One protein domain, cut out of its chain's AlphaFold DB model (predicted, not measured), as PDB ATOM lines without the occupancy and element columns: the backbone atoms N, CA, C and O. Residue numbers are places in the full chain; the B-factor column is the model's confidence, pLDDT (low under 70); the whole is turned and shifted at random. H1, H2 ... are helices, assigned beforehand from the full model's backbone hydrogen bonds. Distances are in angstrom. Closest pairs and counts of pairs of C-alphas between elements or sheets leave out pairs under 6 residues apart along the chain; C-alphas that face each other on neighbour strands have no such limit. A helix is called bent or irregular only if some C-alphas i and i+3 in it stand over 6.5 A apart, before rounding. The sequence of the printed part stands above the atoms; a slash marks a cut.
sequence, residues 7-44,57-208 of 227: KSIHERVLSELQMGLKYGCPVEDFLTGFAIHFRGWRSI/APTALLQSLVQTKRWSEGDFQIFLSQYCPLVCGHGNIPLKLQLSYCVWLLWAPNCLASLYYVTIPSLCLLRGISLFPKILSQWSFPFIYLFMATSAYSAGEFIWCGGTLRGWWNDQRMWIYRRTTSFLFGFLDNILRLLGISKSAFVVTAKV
ATOM      1  N   LYS A   7     -12.928  12.067  50.598       45.38
ATOM      2  CA  LYS A   7     -13.812  12.784  51.533       45.38
ATOM      3  C   LYS A   7     -15.235  13.019  50.994       45.38
ATOM      4  O   LYS A   7     -16.194  12.813  51.725       45.38
ATOM      5  N   SER A   8     -15.379  13.375  49.715       49.69
ATOM      6  CA  SER A   8     -16.685  13.656  49.090       49.69
ATOM      7  C   SER A   8     -17.530  12.396  48.863       49.69
ATOM      8  O   SER A   8     -18.752  12.435  48.994       49.69
ATOM      9  N   ILE A   9     -16.881  11.266  48.561       50.72
ATOM     10  CA  ILE A   9     -17.536   9.956  48.437       50.72
ATOM     11  C   ILE A   9     -17.992   9.493  49.820       50.72
ATOM     12  O   ILE A   9     -19.122   9.047  49.981       50.72
ATOM     13  N   HIS A  10     -17.141   9.664  50.831       52.09
ATOM     14  CA  HIS A  10     -17.433   9.293  52.209       52.09
ATOM     15  C   HIS A  10     -18.634  10.061  52.790       52.09
ATOM     16  O   HIS A  10     -19.540   9.442  53.340       52.09
ATOM     17  N   GLU A  11     -18.704  11.383  52.603       51.03
ATOM     18  CA  GLU A  11     -19.847  12.206  53.039       51.03
ATOM     19  C   GLU A  11     -21.149  11.840  52.309       51.03
ATOM     20  O   GLU A  11     -22.213  11.762  52.928       51.03
ATOM     21  N   ARG A  12     -21.072  11.538  51.008       54.66
ATOM     22  CA  ARG A  12     -22.233  11.121  50.211       54.66
ATOM     23  C   ARG A  12     -22.732   9.731  50.618       54.66
ATOM     24  O   ARG A  12     -23.926   9.560  50.850       54.66
ATOM     25  N   VAL A  13     -21.827   8.774  50.817       59.00
ATOM     26  CA  VAL A  13     -22.159   7.436  51.329       59.00
ATOM     27  C   VAL A  13     -22.735   7.522  52.743       59.00
ATOM     28  O   VAL A  13     -23.750   6.895  53.022       59.00
ATOM     29  N   LEU A  14     -22.170   8.348  53.628       58.38
ATOM     30  CA  LEU A  14     -22.729   8.592  54.962       58.38
ATOM     31  C   LEU A  14     -24.154   9.158  54.901       58.38
ATOM     32  O   LEU A  14     -24.991   8.750  55.711       58.38
ATOM     33  N   SER A  15     -24.437  10.043  53.936       58.34
ATOM     34  CA  SER A  15     -25.778  10.595  53.712       58.34
ATOM     35  C   SER A  15     -26.782   9.531  53.244       58.34
ATOM     36  O   SER A  15     -27.890   9.455  53.759       58.34
ATOM     37  N   GLU A  16     -26.383   8.613  52.365       60.06
ATOM     38  CA  GLU A  16     -27.242   7.511  51.897       60.06
ATOM     39  C   GLU A  16     -27.390   6.400  52.950       60.06
ATOM     40  O   GLU A  16     -28.412   5.712  53.058       60.06
ATOM     41  N   LEU A  17     -26.395   6.259  53.823       63.97
ATOM     42  CA  LEU A  17     -26.459   5.363  54.965       63.97
ATOM     43  C   LEU A  17     -27.295   5.937  56.124       63.97
ATOM     44  O   LEU A  17     -27.402   5.257  57.144       63.97
ATOM     45  N   GLN A  18     -27.961   7.090  55.980       59.62
ATOM     46  CA  GLN A  18     -28.484   7.887  57.097       59.62
ATOM     47  C   GLN A  18     -29.394   7.163  58.091       59.62
ATOM     48  O   GLN A  18     -29.091   7.260  59.278       59.62
ATOM     49  N   MET A  19     -30.416   6.391  57.703       71.62
ATOM     50  CA  MET A  19     -31.259   5.673  58.684       71.62
ATOM     51  C   MET A  19     -31.900   4.397  58.123       71.62
ATOM     52  O   MET A  19     -31.955   4.213  56.909       71.62
ATOM     53  N   GLY A  20     -32.340   3.513  59.025       80.69
ATOM     54  CA  GLY A  20     -33.182   2.352  58.722       80.69
ATOM     55  C   GLY A  20     -32.539   1.240  57.884       80.69
ATOM     56  O   GLY A  20     -31.318   1.172  57.718       80.69
ATOM     57  N   LEU A  21     -33.409   0.363  57.376       84.31
ATOM     58  CA  LEU A  21     -33.076  -0.726  56.458       84.31
ATOM     59  C   LEU A  21     -32.582  -0.167  55.116       84.31
ATOM     60  O   LEU A  21     -33.119   0.819  54.609       84.31
ATOM     61  N   LYS A  22     -31.551  -0.787  54.533       83.44
ATOM     62  CA  LYS A  22     -30.947  -0.344  53.269       83.44
ATOM     63  C   LYS A  22     -31.613  -0.989  52.061       83.44
ATOM     64  O   LYS A  22     -31.383  -2.150  51.776       83.44
ATOM     65  N   TYR A  23     -32.408  -0.222  51.324       78.44
ATOM     66  CA  TYR A  23     -33.127  -0.708  50.143       78.44
ATOM     67  C   TYR A  23     -32.264  -0.725  48.871       78.44
ATOM     68  O   TYR A  23     -31.211  -0.094  48.805       78.44
ATOM     69  N   GLY A  24     -32.750  -1.409  47.830       76.62
ATOM     70  CA  GLY A  24     -32.146  -1.385  46.489       76.62
ATOM     71  C   GLY A  24     -31.074  -2.448  46.238       76.62
ATOM     72  O   GLY A  24     -30.444  -2.435  45.182       76.62
ATOM     73  N   CYS A  25     -30.892  -3.382  47.172       78.19
ATOM     74  CA  CYS A  25     -30.016  -4.538  47.032       78.19
ATOM     75  C   CYS A  25     -30.769  -5.811  47.462       78.19
ATOM     76  O   CYS A  25     -31.484  -5.739  48.454       78.19
ATOM     77  N   PRO A  26     -30.613  -6.959  46.770       84.19
ATOM     78  CA  PRO A  26     -31.197  -8.241  47.195       84.19
ATOM     79  C   PRO A  26     -30.672  -8.797  48.530       84.19
ATOM     80  O   PRO A  26     -31.193  -9.806  49.001       84.19
ATOM     81  N   VAL A  27     -29.592  -8.212  49.058       90.69
ATOM     82  CA  VAL A  27     -28.961  -8.546  50.345       90.69
ATOM     83  C   VAL A  27     -28.931  -7.297  51.237       90.69
ATOM     84  O   VAL A  27     -27.891  -6.830  51.709       90.69
ATOM     85  N   GLU A  28     -30.104  -6.682  51.415       90.00
ATOM     86  CA  GLU A  28     -30.285  -5.495  52.255       90.00
ATOM     87  C   GLU A  28     -29.838  -5.709  53.703       90.00
ATOM     88  O   GLU A  28     -29.380  -4.774  54.363       90.00
ATOM     89  N   ASP A  29     -29.963  -6.937  54.196       92.19
ATOM     90  CA  ASP A  29     -29.566  -7.367  55.530       92.19
ATOM     91  C   ASP A  29     -28.054  -7.212  55.734       92.19
ATOM     92  O   ASP A  29     -27.618  -6.587  56.708       92.19
ATOM     93  N   PHE A  30     -27.260  -7.679  54.770       91.94
ATOM     94  CA  PHE A  30     -25.814  -7.498  54.741       91.94
ATOM     95  C   PHE A  30     -25.446  -6.013  54.730       91.94
ATOM     96  O   PHE A  30     -24.655  -5.560  55.564       91.94
ATOM     97  N   LEU A  31     -26.032  -5.239  53.808       89.31
ATOM     98  CA  LEU A  31     -25.705  -3.821  53.637       89.31
ATOM     99  C   LEU A  31     -26.080  -2.998  54.875       89.31
ATOM    100  O   LEU A  31     -25.334  -2.113  55.294       89.31
ATOM    101  N   THR A  32     -27.212  -3.319  55.499       90.81
ATOM    102  CA  THR A  32     -27.661  -2.680  56.740       90.81
ATOM    103  C   THR A  32     -26.717  -3.006  57.893       90.81
ATOM    104  O   THR A  32     -26.293  -2.097  58.609       90.81
ATOM    105  N   GLY A  33     -26.318  -4.272  58.049       91.88
ATOM    106  CA  GLY A  33     -25.336  -4.674  59.057       91.88
ATOM    107  C   GLY A  33     -23.986  -3.977  58.866       91.88
ATOM    108  O   GLY A  33     -23.417  -3.451  59.824       91.88
ATOM    109  N   PHE A  34     -23.507  -3.898  57.622       90.38
ATOM    110  CA  PHE A  34     -22.288  -3.168  57.280       90.38
ATOM    111  C   PHE A  34     -22.386  -1.683  57.651       90.38
ATOM    112  O   PHE A  34     -21.487  -1.155  58.300       90.38
ATOM    113  N   ALA A  35     -23.499  -1.025  57.321       89.44
ATOM    114  CA  ALA A  35     -23.740   0.377  57.657       89.44
ATOM    115  C   ALA A  35     -23.753   0.644  59.173       89.44
ATOM    116  O   ALA A  35     -23.286   1.690  59.629       89.44
ATOM    117  N   ILE A  36     -24.276  -0.297  59.963       90.81
ATOM    118  CA  ILE A  36     -24.277  -0.221  61.428       90.81
ATOM    119  C   ILE A  36     -22.842  -0.324  61.961       90.81
ATOM    120  O   ILE A  36     -22.411   0.533  62.732       90.81
ATOM    121  N   HIS A  37     -22.066  -1.308  61.501       90.88
ATOM    122  CA  HIS A  37     -20.657  -1.446  61.886       90.88
ATOM    123  C   HIS A  37     -19.789  -0.270  61.438       90.88
ATOM    124  O   HIS A  37     -18.892   0.147  62.168       90.88
ATOM    125  N   PHE A  38     -20.093   0.315  60.283       87.50
ATOM    126  CA  PHE A  38     -19.430   1.513  59.784       87.50
ATOM    127  C   PHE A  38     -19.535   2.704  60.746       87.50
ATOM    128  O   PHE A  38     -18.635   3.532  60.818       87.50
ATOM    129  N   ARG A  39     -20.616   2.764  61.529       87.56
ATOM    130  CA  ARG A  39     -20.865   3.796  62.548       87.56
ATOM    131  C   ARG A  39     -20.216   3.490  63.900       87.56
ATOM    132  O   ARG A  39     -20.500   4.175  64.875       87.56
ATOM    133  N   GLY A  40     -19.391   2.448  63.980       88.88
ATOM    134  CA  GLY A  40     -18.677   2.062  65.197       88.88
ATOM    135  C   GLY A  40     -19.442   1.115  66.126       88.88
ATOM    136  O   GLY A  40     -18.921   0.760  67.184       88.88
ATOM    137  N   TRP A  41     -20.643   0.665  65.745       91.88
ATOM    138  CA  TRP A  41     -21.363  -0.361  66.503       91.88
ATOM    139  C   TRP A  41     -20.664  -1.719  66.407       91.88
ATOM    140  O   TRP A  41     -19.961  -2.013  65.440       91.88
ATOM    141  N   ARG A  42     -20.885  -2.570  67.413       93.06
ATOM    142  CA  ARG A  42     -20.313  -3.920  67.489       93.06
ATOM    143  C   ARG A  42     -21.426  -4.959  67.589       93.06
ATOM    144  O   ARG A  42     -22.293  -4.840  68.449       93.06
ATOM    145  N   SER A  43     -21.380  -5.981  66.740       94.00
ATOM    146  CA  SER A  43     -22.259  -7.150  66.834       94.00
ATOM    147  C   SER A  43     -21.762  -8.158  67.868       94.00
ATOM    148  O   SER A  43     -20.555  -8.351  68.021       94.00
ATOM    149  N   ILE A  44     -22.691  -8.881  68.493       95.19
ATOM    150  CA  ILE A  44     -22.404 -10.042  69.340       95.19
ATOM    151  C   ILE A  44     -23.057 -11.266  68.699       95.19
ATOM    152  O   ILE A  44     -24.240 -11.236  68.364       95.19
ATOM    153  N   ALA A  57     -35.858 -24.526  55.996       87.56
ATOM    154  CA  ALA A  57     -34.877 -24.640  54.926       87.56
ATOM    155  C   ALA A  57     -35.548 -25.099  53.618       87.56
ATOM    156  O   ALA A  57     -36.512 -25.870  53.666       87.56
ATOM    157  N   PRO A  58     -35.037 -24.685  52.444       85.75
ATOM    158  CA  PRO A  58     -35.508 -25.221  51.177       85.75
ATOM    159  C   PRO A  58     -35.298 -26.735  51.111       85.75
ATOM    160  O   PRO A  58     -34.223 -27.251  51.418       85.75
ATOM    161  N   THR A  59     -36.330 -27.449  50.675       87.19
ATOM    162  CA  THR A  59     -36.315 -28.911  50.546       87.19
ATOM    163  C   THR A  59     -35.891 -29.369  49.149       87.19
ATOM    164  O   THR A  59     -35.419 -30.487  48.971       87.19
ATOM    165  N   ALA A  60     -35.999 -28.503  48.142       91.25
ATOM    166  CA  ALA A  60     -35.614 -28.807  46.769       91.25
ATOM    167  C   ALA A  60     -34.283 -28.145  46.388       91.25
ATOM    168  O   ALA A  60     -34.065 -26.964  46.661       91.25
ATOM    169  N   LEU A  61     -33.432 -28.885  45.663       90.62
ATOM    170  CA  LEU A  61     -32.144 -28.390  45.162       90.62
ATOM    171  C   LEU A  61     -32.302 -27.094  44.358       90.62
ATOM    172  O   LEU A  61     -31.568 -26.136  44.584       90.62
ATOM    173  N   LEU A  62     -33.288 -27.046  43.458       92.25
ATOM    174  CA  LEU A  62     -33.534 -25.875  42.617       92.25
ATOM    175  C   LEU A  62     -33.839 -24.621  43.450       92.25
ATOM    176  O   LEU A  62     -33.285 -23.560  43.175       92.25
ATOM    177  N   GLN A  63     -34.652 -24.750  44.503       91.94
ATOM    178  CA  GLN A  63     -34.969 -23.629  45.391       91.94
ATOM    179  C   GLN A  63     -33.714 -23.135  46.125       91.94
ATOM    180  O   GLN A  63     -33.456 -21.932  46.161       91.94
ATOM    181  N   SER A  64     -32.872 -24.054  46.612       93.06
ATOM    182  CA  SER A  64     -31.581 -23.711  47.227       93.06
ATOM    183  C   SER A  64     -30.636 -22.980  46.266       93.06
ATOM    184  O   SER A  64     -29.950 -22.037  46.667       93.06
ATOM    185  N   LEU A  65     -30.594 -23.385  44.992       95.12
ATOM    186  CA  LEU A  65     -29.751 -22.753  43.972       95.12
ATOM    187  C   LEU A  65     -30.268 -21.370  43.565       95.12
ATOM    188  O   LEU A  65     -29.469 -20.443  43.430       95.12
ATOM    189  N   VAL A  66     -31.583 -21.198  43.424       93.88
ATOM    190  CA  VAL A  66     -32.211 -19.899  43.130       93.88
ATOM    191  C   VAL A  66     -32.009 -18.912  44.283       93.88
ATOM    192  O   VAL A  66     -31.730 -17.733  44.053       93.88
ATOM    193  N   GLN A  67     -32.113 -19.388  45.524       93.50
ATOM    194  CA  GLN A  67     -31.829 -18.583  46.710       93.50
ATOM    195  C   GLN A  67     -30.350 -18.183  46.767       93.50
ATOM    196  O   GLN A  67     -30.034 -17.006  46.905       93.50
ATOM    197  N   THR A  68     -29.444 -19.142  46.563       94.94
ATOM    198  CA  THR A  68     -28.000 -18.866  46.520       94.94
ATOM    199  C   THR A  68     -27.645 -17.871  45.419       94.94
ATOM    200  O   THR A  68     -26.805 -17.003  45.638       94.94
ATOM    201  N   LYS A  69     -28.273 -17.983  44.241       95.00
ATOM    202  CA  LYS A  69     -28.030 -17.089  43.103       95.00
ATOM    203  C   LYS A  69     -28.300 -15.642  43.490       95.00
ATOM    204  O   LYS A  69     -27.465 -14.786  43.222       95.00
ATOM    205  N   ARG A  70     -29.415 -15.381  44.181       94.62
ATOM    206  CA  ARG A  70     -29.764 -14.039  44.667       94.62
ATOM    207  C   ARG A  70     -28.774 -13.474  45.664       94.62
ATOM    208  O   ARG A  70     -28.408 -12.312  45.527       94.62
ATOM    209  N   TRP A  71     -28.332 -14.293  46.613       95.06
ATOM    210  CA  TRP A  71     -27.292 -13.889  47.555       95.06
ATOM    211  C   TRP A  71     -26.017 -13.514  46.813       95.06
ATOM    212  O   TRP A  71     -25.590 -12.373  46.891       95.06
ATOM    213  N   SER A  72     -25.498 -14.412  45.970       95.00
ATOM    214  CA  SER A  72     -24.275 -14.141  45.211       95.00
ATOM    215  C   SER A  72     -24.396 -12.943  44.267       95.00
ATOM    216  O   SER A  72     -23.424 -12.223  44.065       95.00
ATOM    217  N   GLU A  73     -25.578 -12.723  43.683       92.69
ATOM    218  CA  GLU A  73     -25.838 -11.571  42.825       92.69
ATOM    219  C   GLU A  73     -25.775 -10.278  43.640       92.69
ATOM    220  O   GLU A  73     -25.023  -9.382  43.269       92.69
ATOM    221  N   GLY A  74     -26.520 -10.187  44.745       92.12
ATOM    222  CA  GLY A  74     -26.542  -9.006  45.607       92.12
ATOM    223  C   GLY A  74     -25.190  -8.724  46.268       92.12
ATOM    224  O   GLY A  74     -24.724  -7.587  46.258       92.12
ATOM    225  N   ASP A  75     -24.517  -9.766  46.747       94.56
ATOM    226  CA  ASP A  75     -23.168  -9.703  47.309       94.56
ATOM    227  C   ASP A  75     -22.188  -9.093  46.295       94.56
ATOM    228  O   ASP A  75     -21.471  -8.131  46.580       94.56
ATOM    229  N   PHE A  76     -22.199  -9.578  45.054       94.69
ATOM    230  CA  PHE A  76     -21.306  -9.036  44.037       94.69
ATOM    231  C   PHE A  76     -21.715  -7.624  43.574       94.69
ATOM    232  O   PHE A  76     -20.842  -6.805  43.285       94.69
ATOM    233  N   GLN A  77     -23.010  -7.281  43.595       91.44
ATOM    234  CA  GLN A  77     -23.467  -5.901  43.371       91.44
ATOM    235  C   GLN A  77     -22.870  -4.940  44.400       91.44
ATOM    236  O   GLN A  77     -22.414  -3.859  44.029       91.44
ATOM    237  N   ILE A  78     -22.846  -5.324  45.682       90.56
ATOM    238  CA  ILE A  78     -22.232  -4.511  46.739       90.56
ATOM    239  C   ILE A  78     -20.731  -4.373  46.493       90.56
ATOM    240  O   ILE A  78     -20.213  -3.258  46.585       90.56
ATOM    241  N   PHE A  79     -20.043  -5.460  46.128       92.69
ATOM    242  CA  PHE A  79     -18.609  -5.435  45.824       92.69
ATOM    243  C   PHE A  79     -18.241  -4.419  44.737       92.69
ATOM    244  O   PHE A  79     -17.240  -3.716  44.856       92.69
ATOM    245  N   LEU A  80     -19.056  -4.348  43.683       89.56
ATOM    246  CA  LEU A  80     -18.860  -3.457  42.538       89.56
ATOM    247  C   LEU A  80     -19.335  -2.019  42.797       89.56
ATOM    248  O   LEU A  80     -19.098  -1.133  41.977       89.56
ATOM    249  N   SER A  81     -20.029  -1.779  43.909       86.19
ATOM    250  CA  SER A  81     -20.587  -0.474  44.259       86.19
ATOM    251  C   SER A  81     -19.630   0.376  45.101       86.19
ATOM    252  O   SER A  81     -18.628  -0.098  45.639       86.19
ATOM    253  N   GLN A  82     -20.007   1.637  45.317       82.06
ATOM    254  CA  GLN A  82     -19.331   2.530  46.265       82.06
ATOM    255  C   GLN A  82     -19.363   2.035  47.724       82.06
ATOM    256  O   GLN A  82     -18.572   2.503  48.539       82.06
ATOM    257  N   TYR A  83     -20.235   1.076  48.058       84.19
ATOM    258  CA  TYR A  83     -20.332   0.490  49.399       84.19
ATOM    259  C   TYR A  83     -19.356  -0.671  49.633       84.19
ATOM    260  O   TYR A  83     -19.433  -1.333  50.668       84.19
ATOM    261  N   CYS A  84     -18.434  -0.935  48.700       88.75
ATOM    262  CA  CYS A  84     -17.414  -1.962  48.867       88.75
ATOM    263  C   CYS A  84     -16.632  -1.755  50.186       88.75
ATOM    264  O   CYS A  84     -16.042  -0.682  50.378       88.75
ATOM    265  N   PRO A  85     -16.566  -2.759  51.087       90.00
ATOM    266  CA  PRO A  85     -15.906  -2.628  52.386       90.00
ATOM    267  C   PRO A  85     -14.432  -2.224  52.310       90.00
ATOM    268  O   PRO A  85     -13.957  -1.540  53.210       90.00
ATOM    269  N   LEU A  86     -13.716  -2.605  51.246       88.75
ATOM    270  CA  LEU A  86     -12.306  -2.238  51.055       88.75
ATOM    271  C   LEU A  86     -12.120  -0.768  50.673       88.75
ATOM    272  O   LEU A  86     -11.083  -0.188  50.973       88.75
ATOM    273  N   VAL A  87     -13.111  -0.174  50.006       86.19
ATOM    274  CA  VAL A  87     -13.057   1.219  49.545       86.19
ATOM    275  C   VAL A  87     -13.654   2.130  50.608       86.19
ATOM    276  O   VAL A  87     -12.976   3.001  51.141       86.19
ATOM    277  N   CYS A  88     -14.918   1.893  50.965       82.94
ATOM    278  CA  CYS A  88     -15.643   2.719  51.922       82.94
ATOM    279  C   CYS A  88     -15.140   2.506  53.353       82.94
ATOM    280  O   CYS A  88     -15.013   3.460  54.119       82.94
ATOM    281  N   GLY A  89     -14.849   1.256  53.725       79.62
ATOM    282  CA  GLY A  89     -14.443   0.883  55.080       79.62
ATOM    283  C   GLY A  89     -13.024   1.301  55.458       79.62
ATOM    284  O   GLY A  89     -12.699   1.305  56.649       79.62
ATOM    285  N   HIS A  90     -12.188   1.674  54.486       81.44
ATOM    286  CA  HIS A  90     -10.801   2.048  54.726       81.44
ATOM    287  C   HIS A  90     -10.703   3.246  55.684       81.44
ATOM    288  O   HIS A  90     -11.317   4.286  55.462       81.44
ATOM    289  N   GLY A  91      -9.959   3.084  56.781       79.38
ATOM    290  CA  GLY A  91      -9.805   4.105  57.826       79.38
ATOM    291  C   GLY A  91     -10.963   4.215  58.830       79.38
ATOM    292  O   GLY A  91     -10.754   4.770  59.902       79.38
ATOM    293  N   ASN A  92     -12.139   3.643  58.540       81.75
ATOM    294  CA  ASN A  92     -13.331   3.750  59.399       81.75
ATOM    295  C   ASN A  92     -13.616   2.479  60.200       81.75
ATOM    296  O   ASN A  92     -14.040   2.541  61.351       81.75
ATOM    297  N   ILE A  93     -13.369   1.315  59.596       89.81
ATOM    298  CA  ILE A  93     -13.526   0.014  60.250       89.81
ATOM    299  C   ILE A  93     -12.213  -0.775  60.217       89.81
ATOM    300  O   ILE A  93     -11.428  -0.625  59.277       89.81
ATOM    301  N   PRO A  94     -11.953  -1.649  61.209       92.00
ATOM    302  CA  PRO A  94     -10.744  -2.464  61.234       92.00
ATOM    303  C   PRO A  94     -10.603  -3.326  59.977       92.00
ATOM    304  O   PRO A  94     -11.576  -3.929  59.524       92.00
ATOM    305  N   LEU A  95      -9.377  -3.476  59.467       91.94
ATOM    306  CA  LEU A  95      -9.097  -4.279  58.268       91.94
ATOM    307  C   LEU A  95      -9.636  -5.715  58.379       91.94
ATOM    308  O   LEU A  95     -10.184  -6.249  57.421       91.94
ATOM    309  N   LYS A  96      -9.549  -6.326  59.568       93.31
ATOM    310  CA  LYS A  96     -10.094  -7.670  59.824       93.31
ATOM    311  C   LYS A  96     -11.599  -7.753  59.531       93.31
ATOM    312  O   LYS A  96     -12.046  -8.732  58.947       93.31
ATOM    313  N   LEU A  97     -12.351  -6.714  59.898       92.19
ATOM    314  CA  LEU A  97     -13.791  -6.628  59.653       92.19
ATOM    315  C   LEU A  97     -14.091  -6.356  58.172       92.19
ATOM    316  O   LEU A  97     -15.015  -6.936  57.612       92.19
ATOM    317  N   GLN A  98     -13.282  -5.527  57.506       92.62
ATOM    318  CA  GLN A  98     -13.397  -5.326  56.056       92.62
ATOM    319  C   GLN A  98     -13.233  -6.653  55.304       92.62
ATOM    320  O   GLN A  98     -14.061  -6.998  54.460       92.62
ATOM    321  N   LEU A  99     -12.197  -7.425  55.650       93.25
ATOM    322  CA  LEU A  99     -11.918  -8.718  55.026       93.25
ATOM    323  C   LEU A  99     -13.030  -9.734  55.294       93.25
ATOM    324  O   LEU A  99     -13.445 -10.415  54.360       93.25
ATOM    325  N   SER A 100     -13.563  -9.806  56.520       93.12
ATOM    326  CA  SER A 100     -14.652 -10.740  56.843       93.12
ATOM    327  C   SER A 100     -15.919 -10.469  56.032       93.12
ATOM    328  O   SER A 100     -16.612 -11.408  55.649       93.12
ATOM    329  N   TYR A 101     -16.206  -9.199  55.733       92.56
ATOM    330  CA  TYR A 101     -17.301  -8.841  54.837       92.56
ATOM    331  C   TYR A 101     -17.009  -9.251  53.389       92.56
ATOM    332  O   TYR A 101     -17.875  -9.813  52.724       92.56
ATOM    333  N   CYS A 102     -15.780  -9.044  52.910       92.44
ATOM    334  CA  CYS A 102     -15.412  -9.318  51.518       92.44
ATOM    335  C   CYS A 102     -15.459 -10.799  51.123       92.44
ATOM    336  O   CYS A 102     -15.639 -11.095  49.943       92.44
ATOM    337  N   VAL A 103     -15.324 -11.727  52.077       92.31
ATOM    338  CA  VAL A 103     -15.384 -13.175  51.802       92.31
ATOM    339  C   VAL A 103     -16.686 -13.566  51.090       92.31
ATOM    340  O   VAL A 103     -16.653 -14.375  50.164       92.31
ATOM    341  N   TRP A 104     -17.812 -12.969  51.486       90.44
ATOM    342  CA  TRP A 104     -19.132 -13.239  50.903       90.44
ATOM    343  C   TRP A 104     -19.320 -12.505  49.573       90.44
ATOM    344  O   TRP A 104     -19.730 -13.098  48.579       90.44
ATOM    345  N   LEU A 105     -18.874 -11.247  49.516       94.19
ATOM    346  CA  LEU A 105     -18.925 -10.389  48.326       94.19
ATOM    347  C   LEU A 105     -18.231 -10.987  47.090       94.19
ATOM    348  O   LEU A 105     -18.597 -10.690  45.953       94.19
ATOM    349  N   LEU A 106     -17.243 -11.856  47.307       93.81
ATOM    350  CA  LEU A 106     -16.468 -12.519  46.257       93.81
ATOM    351  C   LEU A 106     -16.982 -13.915  45.878       93.81
ATOM    352  O   LEU A 106     -16.315 -14.634  45.131       93.81
ATOM    353  N   TRP A 107     -18.172 -14.308  46.334       94.62
ATOM    354  CA  TRP A 107     -18.788 -15.575  45.949       94.62
ATOM    355  C   TRP A 107     -19.003 -15.705  44.445       94.62
ATOM    356  O   TRP A 107     -18.561 -16.693  43.860       94.62
ATOM    357  N   ALA A 108     -19.632 -14.713  43.806       94.94
ATOM    358  CA  ALA A 108     -19.925 -14.790  42.376       94.94
ATOM    359  C   ALA A 108     -18.640 -14.887  41.525       94.94
ATOM    360  O   ALA A 108     -18.510 -15.860  40.786       94.94
ATOM    361  N   PRO A 109     -17.631 -14.000  41.685       94.75
ATOM    362  CA  PRO A 109     -16.367 -14.087  40.939       94.75
ATOM    363  C   PRO A 109     -15.612 -15.405  41.110       94.75
ATOM    364  O   PRO A 109     -14.888 -15.834  40.210       94.75
ATOM    365  N   ASN A 110     -15.784 -16.080  42.250       94.06
ATOM    366  CA  ASN A 110     -15.144 -17.365  42.505       94.06
ATOM    367  C   ASN A 110     -15.566 -18.453  41.493       94.06
ATOM    368  O   ASN A 110     -14.823 -19.413  41.279       94.06
ATOM    369  N   CYS A 111     -16.703 -18.282  40.800       95.06
ATOM    370  CA  CYS A 111     -17.127 -19.187  39.733       95.06
ATOM    371  C   CYS A 111     -16.082 -19.324  38.615       95.06
ATOM    372  O   CYS A 111     -15.961 -20.403  38.042       95.06
ATOM    373  N   LEU A 112     -15.296 -18.277  38.326       94.62
ATOM    374  CA  LEU A 112     -14.278 -18.297  37.269       94.62
ATOM    375  C   LEU A 112     -13.174 -19.311  37.569       94.62
ATOM    376  O   LEU A 112     -12.794 -20.090  36.697       94.62
ATOM    377  N   ALA A 113     -12.708 -19.353  38.820       94.00
ATOM    378  CA  ALA A 113     -11.734 -20.345  39.257       94.00
ATOM    379  C   ALA A 113     -12.318 -21.760  39.142       94.00
ATOM    380  O   ALA A 113     -11.679 -22.654  38.595       94.00
ATOM    381  N   SER A 114     -13.559 -21.966  39.590       93.12
ATOM    382  CA  SER A 114     -14.223 -23.268  39.467       93.12
ATOM    383  C   SER A 114     -14.396 -23.714  38.018       93.12
ATOM    384  O   SER A 114     -14.100 -24.863  37.703       93.12
ATOM    385  N   LEU A 115     -14.821 -22.820  37.125       92.94
ATOM    386  CA  LEU A 115     -14.931 -23.123  35.702       92.94
ATOM    387  C   LEU A 115     -13.576 -23.472  35.100       92.94
ATOM    388  O   LEU A 115     -13.492 -24.443  34.354       92.94
ATOM    389  N   TYR A 116     -12.511 -22.755  35.461       93.62
ATOM    390  CA  TYR A 116     -11.155 -23.087  35.029       93.62
ATOM    391  C   TYR A 116     -10.767 -24.513  35.447       93.62
ATOM    392  O   TYR A 116     -10.385 -25.321  34.603       93.62
ATOM    393  N   TYR A 117     -10.935 -24.856  36.728       91.25
ATOM    394  CA  TYR A 117     -10.583 -26.180  37.252       91.25
ATOM    395  C   TYR A 117     -11.444 -27.320  36.700       91.25
ATOM    396  O   TYR A 117     -10.986 -28.458  36.679       91.25
ATOM    397  N   VAL A 118     -12.669 -27.046  36.254       90.75
ATOM    398  CA  VAL A 118     -13.531 -28.068  35.642       90.75
ATOM    399  C   VAL A 118     -13.267 -28.201  34.142       90.75
ATOM    400  O   VAL A 118     -13.263 -29.307  33.619       90.75
ATOM    401  N   THR A 119     -13.027 -27.100  33.431       92.00
ATOM    402  CA  THR A 119     -12.927 -27.113  31.962       92.00
ATOM    403  C   THR A 119     -11.521 -27.420  31.463       92.00
ATOM    404  O   THR A 119     -11.364 -28.258  30.575       92.00
ATOM    405  N   ILE A 120     -10.487 -26.792  32.029       94.06
ATOM    406  CA  ILE A 120      -9.113 -26.916  31.524       94.06
ATOM    407  C   ILE A 120      -8.575 -28.340  31.689       94.06
ATOM    408  O   ILE A 120      -8.114 -28.898  30.692       94.06
ATOM    409  N   PRO A 121      -8.689 -28.997  32.863       91.88
ATOM    410  CA  PRO A 121      -8.258 -30.384  32.998       91.88
ATOM    411  C   PRO A 121      -8.985 -31.341  32.056       91.88
ATOM    412  O   PRO A 121      -8.343 -32.197  31.449       91.88
ATOM    413  N   SER A 122     -10.296 -31.165  31.866       92.00
ATOM    414  CA  SER A 122     -11.075 -31.981  30.933       92.00
ATOM    415  C   SER A 122     -10.643 -31.780  29.479       92.00
ATOM    416  O   SER A 122     -10.492 -32.757  28.749       92.00
ATOM    417  N   LEU A 123     -10.382 -30.541  29.052       93.56
ATOM    418  CA  LEU A 123      -9.898 -30.252  27.698       93.56
ATOM    419  C   LEU A 123      -8.484 -30.792  27.458       93.56
ATOM    420  O   LEU A 123      -8.210 -31.343  26.392       93.56
ATOM    421  N   CYS A 124      -7.588 -30.669  28.438       93.31
ATOM    422  CA  CYS A 124      -6.245 -31.238  28.356       93.31
ATOM    423  C   CYS A 124      -6.285 -32.767  28.282       93.31
ATOM    424  O   CYS A 124      -5.571 -33.338  27.460       93.31
ATOM    425  N   LEU A 125      -7.162 -33.416  29.057       90.94
ATOM    426  CA  LEU A 125      -7.370 -34.863  28.996       90.94
ATOM    427  C   LEU A 125      -7.832 -35.306  27.600       90.94
ATOM    428  O   LEU A 125      -7.262 -36.239  27.042       90.94
ATOM    429  N   LEU A 126      -8.801 -34.601  27.005       93.31
ATOM    430  CA  LEU A 126      -9.286 -34.884  25.646       93.31
ATOM    431  C   LEU A 126      -8.200 -34.711  24.575       93.31
ATOM    432  O   LEU A 126      -8.211 -35.411  23.569       93.31
ATOM    433  N   ARG A 127      -7.257 -33.786  24.784       93.06
ATOM    434  CA  ARG A 127      -6.132 -33.534  23.870       93.06
ATOM    435  C   ARG A 127      -4.886 -34.374  24.172       93.06
ATOM    436  O   ARG A 127      -3.881 -34.203  23.490       93.06
ATOM    437  N   GLY A 128      -4.916 -35.232  25.194       90.19
ATOM    438  CA  GLY A 128      -3.750 -36.010  25.627       90.19
ATOM    439  C   GLY A 128      -2.605 -35.164  26.204       90.19
ATOM    440  O   GLY A 128      -1.465 -35.620  26.252       90.19
ATOM    441  N   ILE A 129      -2.883 -33.930  26.637       92.19
ATOM    442  CA  ILE A 129      -1.890 -33.027  27.228       92.19
ATOM    443  C   ILE A 129      -1.792 -33.326  28.728       92.19
ATOM    444  O   ILE A 129      -2.760 -33.163  29.471       92.19
ATOM    445  N   SER A 130      -0.609 -33.734  29.191       87.31
ATOM    446  CA  SER A 130      -0.364 -34.003  30.612       87.31
ATOM    447  C   SER A 130      -0.205 -32.696  31.395       87.31
ATOM    448  O   SER A 130       0.816 -32.028  31.278       87.31
ATOM    449  N   LEU A 131      -1.201 -32.340  32.212       86.31
ATOM    450  CA  LEU A 131      -1.132 -31.192  33.136       86.31
ATOM    451  C   LEU A 131      -0.354 -31.496  34.420       86.31
ATOM    452  O   LEU A 131       0.255 -30.608  35.006       86.31
ATOM    453  N   PHE A 132      -0.410 -32.748  34.870       85.12
ATOM    454  CA  PHE A 132       0.187 -33.191  36.125       85.12
ATOM    455  C   PHE A 132       1.372 -34.125  35.860       85.12
ATOM    456  O   PHE A 132       1.417 -34.781  34.812       85.12
ATOM    457  N   PRO A 133       2.341 -34.204  36.789       87.44
ATOM    458  CA  PRO A 133       3.398 -35.203  36.716       87.44
ATOM    459  C   PRO A 133       2.811 -36.615  36.835       87.44
ATOM    460  O   PRO A 133       1.747 -36.827  37.421       87.44
ATOM    461  N   LYS A 134       3.534 -37.608  36.308       86.94
ATOM    462  CA  LYS A 134       3.169 -39.021  36.478       86.94
ATOM    463  C   LYS A 134       3.074 -39.355  37.971       86.94
ATOM    464  O   LYS A 134       3.944 -38.950  38.734       86.94
ATOM    465  N   ILE A 135       2.075 -40.147  38.366       83.19
ATOM    466  CA  ILE A 135       1.825 -40.531  39.773       83.19
ATOM    467  C   ILE A 135       3.042 -41.222  40.410       83.19
ATOM    468  O   ILE A 135       3.308 -41.052  41.590       83.19
ATOM    469  N   LEU A 136       3.824 -41.966  39.625       85.94
ATOM    470  CA  LEU A 136       5.044 -42.630  40.104       85.94
ATOM    471  C   LEU A 136       6.258 -41.689  40.204       85.94
ATOM    472  O   LEU A 136       7.321 -42.094  40.659       85.94
ATOM    473  N   SER A 137       6.134 -40.443  39.746       90.12
ATOM    474  CA  SER A 137       7.196 -39.449  39.852       90.12
ATOM    475  C   SER A 137       7.208 -38.827  41.243       90.12
ATOM    476  O   SER A 137       6.155 -38.502  41.793       90.12
ATOM    477  N   GLN A 138       8.406 -38.550  41.758       89.38
ATOM    478  CA  GLN A 138       8.606 -37.809  43.006       89.38
ATOM    479  C   GLN A 138       7.910 -36.433  42.995       89.38
ATOM    480  O   GLN A 138       7.468 -35.944  44.031       89.38
ATOM    481  N   TRP A 139       7.730 -35.834  41.816       88.81
ATOM    482  CA  TRP A 139       7.046 -34.550  41.654       88.81
ATOM    483  C   TRP A 139       5.531 -34.608  41.890       88.81
ATOM    484  O   TRP A 139       4.901 -33.560  41.991       88.81
ATOM    485  N   SER A 140       4.930 -35.799  41.991       90.06
ATOM    486  CA  SER A 140       3.500 -35.955  42.296       90.06
ATOM    487  C   SER A 140       3.181 -35.824  43.790       90.06
ATOM    488  O   SER A 140       2.066 -35.428  44.141       90.06
ATOM    489  N   PHE A 141       4.154 -36.092  44.673       91.25
ATOM    490  CA  PHE A 141       3.938 -36.099  46.123       91.25
ATOM    491  C   PHE A 141       3.374 -34.781  46.670       91.25
ATOM    492  O   PHE A 141       2.415 -34.854  47.438       91.25
ATOM    493  N   PRO A 142       3.860 -33.586  46.267       93.25
ATOM    494  CA  PRO A 142       3.289 -32.328  46.740       93.25
ATOM    495  C   PRO A 142       1.800 -32.172  46.400       93.25
ATOM    496  O   PRO A 142       1.033 -31.678  47.223       93.25
ATOM    497  N   PHE A 143       1.370 -32.630  45.220       91.06
ATOM    498  CA  PHE A 143      -0.025 -32.530  44.779       91.06
ATOM    499  C   PHE A 143      -0.937 -33.471  45.566       91.06
ATOM    500  O   PHE A 143      -1.998 -33.056  46.035       91.06
ATOM    501  N   ILE A 144      -0.508 -34.724  45.746       91.81
ATOM    502  CA  ILE A 144      -1.249 -35.722  46.527       91.81
ATOM    503  C   ILE A 144      -1.343 -35.274  47.988       91.81
ATOM    504  O   ILE A 144      -2.425 -35.303  48.572       91.81
ATOM    505  N   TYR A 145      -0.229 -34.809  48.558       94.56
ATOM    506  CA  TYR A 145      -0.187 -34.287  49.919       94.56
ATOM    507  C   TYR A 145      -1.147 -33.111  50.097       94.56
ATOM    508  O   TYR A 145      -1.966 -33.133  51.011       94.56
ATOM    509  N   LEU A 146      -1.105 -32.119  49.201       95.12
ATOM    510  CA  LEU A 146      -1.983 -30.953  49.274       95.12
ATOM    511  C   LEU A 146      -3.464 -31.352  49.198       95.12
ATOM    512  O   LEU A 146      -4.270 -30.866  49.991       95.12
ATOM    513  N   PHE A 147      -3.824 -32.257  48.284       92.69
ATOM    514  CA  PHE A 147      -5.197 -32.748  48.146       92.69
ATOM    515  C   PHE A 147      -5.682 -33.474  49.407       92.69
ATOM    516  O   PHE A 147      -6.768 -33.185  49.917       92.69
ATOM    517  N   MET A 148      -4.866 -34.383  49.944       95.88
ATOM    518  CA  MET A 148      -5.213 -35.144  51.144       95.88
ATOM    519  C   MET A 148      -5.278 -34.249  52.382       95.88
ATOM    520  O   MET A 148      -6.240 -34.336  53.140       95.88
ATOM    521  N   ALA A 149      -4.302 -33.357  52.568       97.25
ATOM    522  CA  ALA A 149      -4.243 -32.454  53.713       97.25
ATOM    523  C   ALA A 149      -5.432 -31.486  53.738       97.25
ATOM    524  O   ALA A 149      -6.081 -31.340  54.771       97.25
ATOM    525  N   THR A 150      -5.769 -30.865  52.602       95.75
ATOM    526  CA  THR A 150      -6.910 -29.936  52.511       95.75
ATOM    527  C   THR A 150      -8.248 -30.643  52.720       95.75
ATOM    528  O   THR A 150      -9.096 -30.142  53.460       95.75
ATOM    529  N   SER A 151      -8.421 -31.834  52.139       94.88
ATOM    530  CA  SER A 151      -9.637 -32.637  52.312       94.88
ATOM    531  C   SER A 151      -9.804 -33.114  53.756       94.88
ATOM    532  O   SER A 151     -10.889 -32.991  54.322       94.88
ATOM    533  N   ALA A 152      -8.728 -33.610  54.376       96.31
ATOM    534  CA  ALA A 152      -8.738 -34.054  55.767       96.31
ATOM    535  C   ALA A 152      -8.994 -32.893  56.732       96.31
ATOM    536  O   ALA A 152      -9.799 -33.031  57.650       96.31
ATOM    537  N   TYR A 153      -8.363 -31.737  56.498       97.44
ATOM    538  CA  TYR A 153      -8.583 -30.534  57.295       97.44
ATOM    539  C   TYR A 153     -10.042 -30.068  57.218       97.44
ATOM    540  O   TYR A 153     -10.680 -29.879  58.251       97.44
ATOM    541  N   SER A 154     -10.602 -29.969  56.007       96.38
ATOM    542  CA  SER A 154     -12.002 -29.574  55.808       96.38
ATOM    543  C   SER A 154     -12.985 -30.557  56.453       96.38
ATOM    544  O   SER A 154     -13.947 -30.137  57.094       96.38
ATOM    545  N   ALA A 155     -12.747 -31.866  56.318       96.69
ATOM    546  CA  ALA A 155     -13.588 -32.878  56.950       96.69
ATOM    547  C   ALA A 155     -13.491 -32.823  58.484       96.69
ATOM    548  O   ALA A 155     -14.510 -32.916  59.169       96.69
ATOM    549  N   GLY A 156     -12.280 -32.639  59.017       97.50
ATOM    550  CA  GLY A 156     -12.024 -32.509  60.449       97.50
ATOM    551  C   GLY A 156     -12.720 -31.294  61.058       97.50
ATOM    552  O   GLY A 156     -13.405 -31.435  62.067       97.50
ATOM    553  N   GLU A 157     -12.621 -30.128  60.415       97.31
ATOM    554  CA  GLU A 157     -13.323 -28.908  60.836       97.31
ATOM    555  C   GLU A 157     -14.846 -29.107  60.830       97.31
ATOM    556  O   GLU A 157     -15.526 -28.779  61.802       97.31
ATOM    557  N   PHE A 158     -15.388 -29.731  59.780       96.25
ATOM    558  CA  PHE A 158     -16.825 -29.981  59.680       96.25
ATOM    559  C   PHE A 158     -17.342 -30.890  60.806       96.25
ATOM    560  O   PHE A 158     -18.417 -30.647  61.357       96.25
ATOM    561  N   ILE A 159     -16.581 -31.927  61.171       96.88
ATOM    562  CA  ILE A 159     -16.909 -32.805  62.305       96.88
ATOM    563  C   ILE A 159     -16.767 -32.055  63.630       96.88
ATOM    564  O   ILE A 159     -17.633 -32.183  64.493       96.88
ATOM    565  N   TRP A 160     -15.715 -31.247  63.789       96.50
ATOM    566  CA  TRP A 160     -15.496 -30.436  64.989       96.50
ATOM    567  C   TRP A 160     -16.665 -29.478  65.254       96.50
ATOM    568  O   TRP A 160     -17.065 -29.276  66.399       96.50
ATOM    569  N   CYS A 161     -17.287 -28.951  64.198       92.81
ATOM    570  CA  CYS A 161     -18.500 -28.138  64.280       92.81
ATOM    571  C   CYS A 161     -19.795 -28.937  64.557       92.81
ATOM    572  O   CYS A 161     -20.886 -28.369  64.481       92.81
ATOM    573  N   GLY A 162     -19.705 -30.234  64.874       93.12
ATOM    574  CA  GLY A 162     -20.851 -31.107  65.157       93.12
ATOM    575  C   GLY A 162     -21.494 -31.728  63.913       93.12
ATOM    576  O   GLY A 162     -22.607 -32.249  63.980       93.12
ATOM    577  N   GLY A 163     -20.823 -31.656  62.761       94.56
ATOM    578  CA  GLY A 163     -21.263 -32.281  61.522       94.56
ATOM    579  C   GLY A 163     -20.936 -33.777  61.439       94.56
ATOM    580  O   GLY A 163     -20.245 -34.352  62.274       94.56
ATOM    581  N   THR A 164     -21.417 -34.427  60.378       96.75
ATOM    582  CA  THR A 164     -21.086 -35.827  60.055       96.75
ATOM    583  C   THR A 164     -20.274 -35.901  58.767       96.75
ATOM    584  O   THR A 164     -20.411 -35.033  57.907       96.75
ATOM    585  N   LEU A 165     -19.500 -36.974  58.564       95.00
ATOM    586  CA  LEU A 165     -18.766 -37.207  57.307       95.00
ATOM    587  C   LEU A 165     -19.682 -37.207  56.076       95.00
ATOM    588  O   LEU A 165     -19.347 -36.649  55.033       95.00
ATOM    589  N   ARG A 166     -20.879 -37.790  56.205       96.12
ATOM    590  CA  ARG A 166     -21.889 -37.759  55.142       96.12
ATOM    591  C   ARG A 166     -22.397 -36.337  54.889       96.12
ATOM    592  O   ARG A 166     -22.638 -35.979  53.739       96.12
ATOM    593  N   GLY A 167     -22.562 -35.544  55.948       96.00
ATOM    594  CA  GLY A 167     -22.897 -34.124  55.863       96.00
ATOM    595  C   GLY A 167     -21.824 -33.329  55.124       96.00
ATOM    596  O   GLY A 167     -22.156 -32.632  54.172       96.00
ATOM    597  N   TRP A 168     -20.554 -33.526  55.480       96.88
ATOM    598  CA  TRP A 168     -19.415 -32.898  54.809       96.88
ATOM    599  C   TRP A 168     -19.376 -33.247  53.320       96.88
ATOM    600  O   TRP A 168     -19.296 -32.361  52.475       96.88
ATOM    601  N   TRP A 169     -19.532 -34.526  52.967       96.25
ATOM    602  CA  TRP A 169     -19.560 -34.940  51.563       96.25
ATOM    603  C   TRP A 169     -20.727 -34.310  50.787       96.25
ATOM    604  O   TRP A 169     -20.590 -33.924  49.625       96.25
ATOM    605  N   ASN A 170     -21.897 -34.180  51.422       95.31
ATOM    606  CA  ASN A 170     -23.029 -33.469  50.830       95.31
ATOM    607  C   ASN A 170     -22.734 -31.977  50.642       95.31
ATOM    608  O   ASN A 170     -23.114 -31.428  49.608       95.31
ATOM    609  N   ASP A 171     -22.049 -31.350  51.597       94.75
ATOM    610  CA  ASP A 171     -21.635 -29.950  51.526       94.75
ATOM    611  C   ASP A 171     -20.659 -29.715  50.366       94.75
ATOM    612  O   ASP A 171     -20.911 -28.845  49.535       94.75
ATOM    613  N   GLN A 172     -19.650 -30.580  50.191       95.31
ATOM    614  CA  GLN A 172     -18.732 -30.521  49.044       95.31
ATOM    615  C   GLN A 172     -19.475 -30.609  47.701       95.31
ATOM    616  O   GLN A 172     -19.206 -29.847  46.771       95.31
ATOM    617  N   ARG A 173     -20.473 -31.497  47.586       94.19
ATOM    618  CA  ARG A 173     -21.296 -31.592  46.365       94.19
ATOM    619  C   ARG A 173     -22.124 -30.332  46.138       94.19
ATOM    620  O   ARG A 173     -22.171 -29.821  45.019       94.19
ATOM    621  N   MET A 174     -22.770 -29.825  47.186       95.00
ATOM    622  CA  MET A 174     -23.575 -28.609  47.094       95.00
ATOM    623  C   MET A 174     -22.715 -27.396  46.737       95.00
ATOM    624  O   MET A 174     -23.124 -26.558  45.937       95.00
ATOM    625  N   TRP A 175     -21.501 -27.329  47.272       93.62
ATOM    626  CA  TRP A 175     -20.513 -26.311  46.952       93.62
ATOM    627  C   TRP A 175     -20.174 -26.286  45.458       93.62
ATOM    628  O   TRP A 175     -20.208 -25.211  44.857       93.62
ATOM    629  N   ILE A 176     -19.956 -27.449  44.828       93.69
ATOM    630  CA  ILE A 176     -19.721 -27.527  43.375       93.69
ATOM    631  C   ILE A 176     -20.944 -27.010  42.614       93.69
ATOM    632  O   ILE A 176     -20.794 -26.138  41.759       93.69
ATOM    633  N   TYR A 177     -22.152 -27.483  42.952       94.69
ATOM    634  CA  TYR A 177     -23.380 -27.047  42.276       94.69
ATOM    635  C   TYR A 177     -23.585 -25.534  42.361       94.69
ATOM    636  O   TYR A 177     -23.884 -24.896  41.352       94.69
ATOM    637  N   ARG A 178     -23.387 -24.937  43.541       95.50
ATOM    638  CA  ARG A 178     -23.526 -23.487  43.744       95.50
ATOM    639  C   ARG A 178     -22.535 -22.700  42.888       95.50
ATOM    640  O   ARG A 178     -22.925 -21.705  42.282       95.50
ATOM    641  N   ARG A 179     -21.278 -23.147  42.806       95.00
ATOM    642  CA  ARG A 179     -20.218 -22.440  42.070       95.00
ATOM    643  C   ARG A 179     -20.372 -22.515  40.555       95.00
ATOM    644  O   ARG A 179     -20.118 -21.523  39.881       95.00
ATOM    645  N   THR A 180     -20.794 -23.658  40.020       93.75
ATOM    646  CA  THR A 180     -20.966 -23.834  38.569       93.75
ATOM    647  C   THR A 180     -22.279 -23.262  38.044       93.75
ATOM    648  O   THR A 180     -22.363 -22.960  36.858       93.75
ATOM    649  N   THR A 181     -23.291 -23.089  38.905       94.94
ATOM    650  CA  THR A 181     -24.616 -22.580  38.506       94.94
ATOM    651  C   THR A 181     -24.925 -21.223  39.134       94.94
ATOM    652  O   THR A 181     -24.769 -20.203  38.472       94.94
ATOM    653  N   SER A 182     -25.334 -21.177  40.405       95.94
ATOM    654  CA  SER A 182     -25.787 -19.963  41.094       95.94
ATOM    655  C   SER A 182     -24.798 -18.805  40.988       95.94
ATOM    656  O   SER A 182     -25.195 -17.703  40.620       95.94
ATOM    657  N   PHE A 183     -23.521 -19.057  41.285       96.56
ATOM    658  CA  PHE A 183     -22.481 -18.029  41.261       96.56
ATOM    659  C   PHE A 183     -22.171 -17.580  39.838       96.56
ATOM    660  O   PHE A 183     -22.012 -16.387  39.612       96.56
ATOM    661  N   LEU A 184     -22.156 -18.511  38.878       95.50
ATOM    662  CA  LEU A 184     -21.961 -18.191  37.468       95.50
ATOM    663  C   LEU A 184     -23.078 -17.284  36.941       95.50
ATOM    664  O   LEU A 184     -22.793 -16.240  36.365       95.50
ATOM    665  N   PHE A 185     -24.342 -17.640  37.180       94.50
ATOM    666  CA  PHE A 185     -25.474 -16.808  36.770       94.50
ATOM    667  C   PHE A 185     -25.487 -15.463  37.500       94.50
ATOM    668  O   PHE A 185     -25.671 -14.432  36.863       94.50
ATOM    669  N   GLY A 186     -25.224 -15.446  38.811       93.75
ATOM    670  CA  GLY A 186     -25.109 -14.202  39.576       93.75
ATOM    671  C   GLY A 186     -23.971 -13.297  39.087       93.75
ATOM    672  O   GLY A 186     -24.123 -12.078  39.063       93.75
ATOM    673  N   PHE A 187     -22.847 -13.876  38.658       95.19
ATOM    674  CA  PHE A 187     -21.727 -13.146  38.070       95.19
ATOM    675  C   PHE A 187     -22.094 -12.577  36.695       95.19
ATOM    676  O   PHE A 187     -21.934 -11.379  36.474       95.19
ATOM    677  N   LEU A 188     -22.637 -13.403  35.794       93.31
ATOM    678  CA  LEU A 188     -23.037 -12.980  34.449       93.31
ATOM    679  C   LEU A 188     -24.093 -11.874  34.484       93.31
ATOM    680  O   LEU A 188     -23.925 -10.870  33.797       93.31
ATOM    681  N   ASP A 189     -25.126 -12.007  35.318       91.06
ATOM    682  CA  ASP A 189     -26.173 -10.987  35.452       91.06
ATOM    683  C   ASP A 189     -25.597  -9.641  35.907       91.06
ATOM    684  O   ASP A 189     -25.981  -8.589  35.392       91.06
ATOM    685  N   ASN A 190     -24.626  -9.663  36.822       90.69
ATOM    686  CA  ASN A 190     -23.916  -8.463  37.255       90.69
ATOM    687  C   ASN A 190     -23.075  -7.835  36.142       90.69
ATOM    688  O   ASN A 190     -23.111  -6.618  35.970       90.69
ATOM    689  N   ILE A 191     -22.347  -8.639  35.362       91.19
ATOM    690  CA  ILE A 191     -21.580  -8.137  34.215       91.19
ATOM    691  C   ILE A 191     -22.516  -7.534  33.160       91.19
ATOM    692  O   ILE A 191     -22.281  -6.419  32.703       91.19
ATOM    693  N   LEU A 192     -23.613  -8.214  32.817       88.50
ATOM    694  CA  LEU A 192     -24.614  -7.701  31.874       88.50
ATOM    695  C   LEU A 192     -25.247  -6.394  32.364       88.50
ATOM    696  O   LEU A 192     -25.472  -5.479  31.568       88.50
ATOM    697  N   ARG A 193     -25.484  -6.278  33.673       84.69
ATOM    698  CA  ARG A 193     -25.966  -5.047  34.301       84.69
ATOM    699  C   ARG A 193     -24.941  -3.918  34.199       84.69
ATOM    700  O   ARG A 193     -25.322  -2.802  33.862       84.69
ATOM    701  N   LEU A 194     -23.660  -4.190  34.460       85.06
ATOM    702  CA  LEU A 194     -22.584  -3.201  34.307       85.06
ATOM    703  C   LEU A 194     -22.460  -2.704  32.861       85.06
ATOM    704  O   LEU A 194     -22.187  -1.529  32.639       85.06
ATOM    705  N   LEU A 195     -22.702  -3.583  31.888       84.12
ATOM    706  CA  LEU A 195     -22.724  -3.245  30.464       84.12
ATOM    707  C   LEU A 195     -24.014  -2.520  30.025       84.12
ATOM    708  O   LEU A 195     -24.133  -2.147  28.861       84.12
ATOM    709  N   GLY A 196     -24.984  -2.319  30.925       80.50
ATOM    710  CA  GLY A 196     -26.250  -1.639  30.634       80.50
ATOM    711  C   GLY A 196     -27.259  -2.470  29.832       80.50
ATOM    712  O   GLY A 196     -28.243  -1.919  29.344       80.50
ATOM    713  N   ILE A 197     -27.034  -3.781  29.697       73.94
ATOM    714  CA  ILE A 197     -27.841  -4.679  28.854       73.94
ATOM    715  C   ILE A 197     -29.099  -5.170  29.592       73.94
ATOM    716  O   ILE A 197     -30.131  -5.396  28.963       73.94
ATOM    717  N   SER A 198     -29.055  -5.314  30.923       61.34
ATOM    718  CA  SER A 198     -30.176  -5.838  31.720       61.34
ATOM    719  C   SER A 198     -30.581  -4.923  32.886       61.34
ATOM    720  O   SER A 198     -29.748  -4.316  33.562       61.34
ATOM    721  N   LYS A 199     -31.895  -4.851  33.155       54.75
ATOM    722  CA  LYS A 199     -32.467  -4.339  34.413       54.75
ATOM    723  C   LYS A 199     -32.934  -5.544  35.236       54.75
ATOM    724  O   LYS A 199     -33.743  -6.328  34.752       54.75
ATOM    725  N   SER A 200     -32.394  -5.718  36.443       53.16
ATOM    726  CA  SER A 200     -32.691  -6.867  37.315       53.16
ATOM    727  C   SER A 200     -34.184  -6.924  37.668       53.16
ATOM    728  O   SER A 200     -34.723  -5.983  38.250       53.16
ATOM    729  N   ALA A 201     -34.848  -8.028  37.317       44.38
ATOM    730  CA  ALA A 201     -36.133  -8.407  37.889       44.38
ATOM    731  C   ALA A 201     -35.846  -9.284  39.114       44.38
ATOM    732  O   ALA A 201     -35.299 -10.380  38.987       44.38
ATOM    733  N   PHE A 202     -36.195  -8.797  40.305       44.22
ATOM    734  CA  PHE A 202     -36.117  -9.572  41.539       44.22
ATOM    735  C   PHE A 202     -37.045 -10.789  41.428       44.22
ATOM    736  O   PHE A 202     -38.251 -10.699  41.644       44.22
ATOM    737  N   VAL A 203     -36.497 -11.944  41.055       49.19
ATOM    738  CA  VAL A 203     -37.246 -13.204  41.077       49.19
ATOM    739  C   VAL A 203     -37.489 -13.536  42.547       49.19
ATOM    740  O   VAL A 203     -36.531 -13.625  43.303       49.19
ATOM    741  N   VAL A 204     -38.734 -13.691  43.001       40.66
ATOM    742  CA  VAL A 204     -39.083 -14.078  44.389       40.66
ATOM    743  C   VAL A 204     -38.899 -15.595  44.563       40.66
ATOM    744  O   VAL A 204     -39.142 -16.355  43.633       40.66
ATOM    745  N   THR A 205     -38.365 -16.081  45.696       39.69
ATOM    746  CA  THR A 205     -38.156 -17.528  45.921       39.69
ATOM    747  C   THR A 205     -39.507 -18.027  46.356       39.69
ATOM    748  O   THR A 205     -40.001 -17.597  47.401       39.69
ATOM    749  N   ALA A 206     -40.114 -18.911  45.573       39.97
ATOM    750  CA  ALA A 206     -41.318 -19.582  46.014       39.97
ATOM    751  C   ALA A 206     -40.960 -20.436  47.239       39.97
ATOM    752  O   ALA A 206     -40.208 -21.401  47.146       39.97
ATOM    753  N   LYS A 207     -41.481 -20.054  48.408       44.59
ATOM    754  CA  LYS A 207     -41.363 -20.850  49.641       44.59
ATOM    755  C   LYS A 207     -42.387 -21.994  49.702       44.59
ATOM    756  O   LYS A 207     -42.429 -22.713  50.692       44.59
ATOM    757  N   VAL A 208     -43.203 -22.155  48.659       44.81
ATOM    758  CA  VAL A 208     -44.179 -23.238  48.526       44.81
ATOM    759  C   VAL A 208     -43.515 -24.375  47.753       44.81
ATOM    760  O   VAL A 208     -43.050 -24.176  46.630       44.81
TER     761      VAL A 208
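This is residues 7 to 44 and 57 to 208 of the 227 residues of an uncharacterized protein of Eucalyptus grandis (UniProt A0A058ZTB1). A loose, elongated set of crossed helices: H3 crosses the last arm of the long helix H8, with H5, the short H4 and, more loosely, H2 gathered at one end and H1 farthest out. At the other end H6 and H7 reach out from near the two ends of H8a, and with residues 127 to 137 they make an open frame. The printed part has 190 residues with eight named helices, H1 to H8 in that order, and no named strand; the class is all helix. The whole is loose, with a radius of gyration of the C-alphas of 20.3 A, and spans 63 by 38 by 36 A.

H1 is residues 7 to 16, H2 28 to 38, H3 61 to 80, H4 85 to 88, H5 95 to 105, H6 110 to 126, H7 138 to 160 and H8 165 to 194. H8 was assigned as one helix by its hydrogen bonds but is bent, C-alphas 180 and 183 being 6.6 A apart, with arms H8a, residues 165 to 180, and H8b, residues 183 to 194, at a shallow tilt of 27 degrees. H7 is irregular, but only just: C-alphas 139 and 142 are 6.7 A apart. H1 is close to H4 but not clearly touching, the closest C-alphas being His 10 and Cys 88, 6.8 A. H2 is likewise close to H5, Phe 34 to Tyr 101 at 7.9 A, at a shallow tilt of 9 degrees, opposite ways. H3 touches H5 with residues 72 to 79 alone, the closest C-alphas being Asp 75 and Leu 105, 4.4 A, at a steep tilt of 46 degrees. H3 touches H8b at a steep tilt of 41 degrees, the same way, closest at C-alphas Glu 73 and Gly 186, 4.2 A. H4 touches H5, C-alphas Pro 85 and Gln 98 being 5.2 A apart. H6 is about perpendicular to H8a, at 90 degrees, and touches it with residues 110 to 115 alone, closest at C-alphas Cys 111 and Arg 179, 5.1 A. H7 touches H8a with residues 155 to 159 alone, closest at C-alphas Ala 155 and Trp 168, 6.2 A, at a steep tilt of 69 degrees, only just short of about perpendicular. H6 and H7 are apart. Every O i to N i+4 pair is within hydrogen-bond range in H1, H2, H3, H8a and H8b, against 5 of 7 in H5, 11 of 13 in H6 and 17 of 19 in H7; H4 is too short for such a pair.

H1 begins at C-alpha 7, (-13.812, 12.784, 51.533). H3 is 28.4 A long, H6 25.0 A, H7 33.4 A and H8a 23.1 A. H8b ends at C-alpha 194, (-22.584, -3.201, 34.307).

The C-alphas of Met 19 and Leu 136 are the farthest apart, 63.2 A. Residues 45 to 56 are not printed, and C-alphas 44 and 57 are 24.0 A apart across the cut. The links H1 to H2 and H6 to H7 are long. Residues 7 to 18 and 198 to 208 have pLDDT under 70.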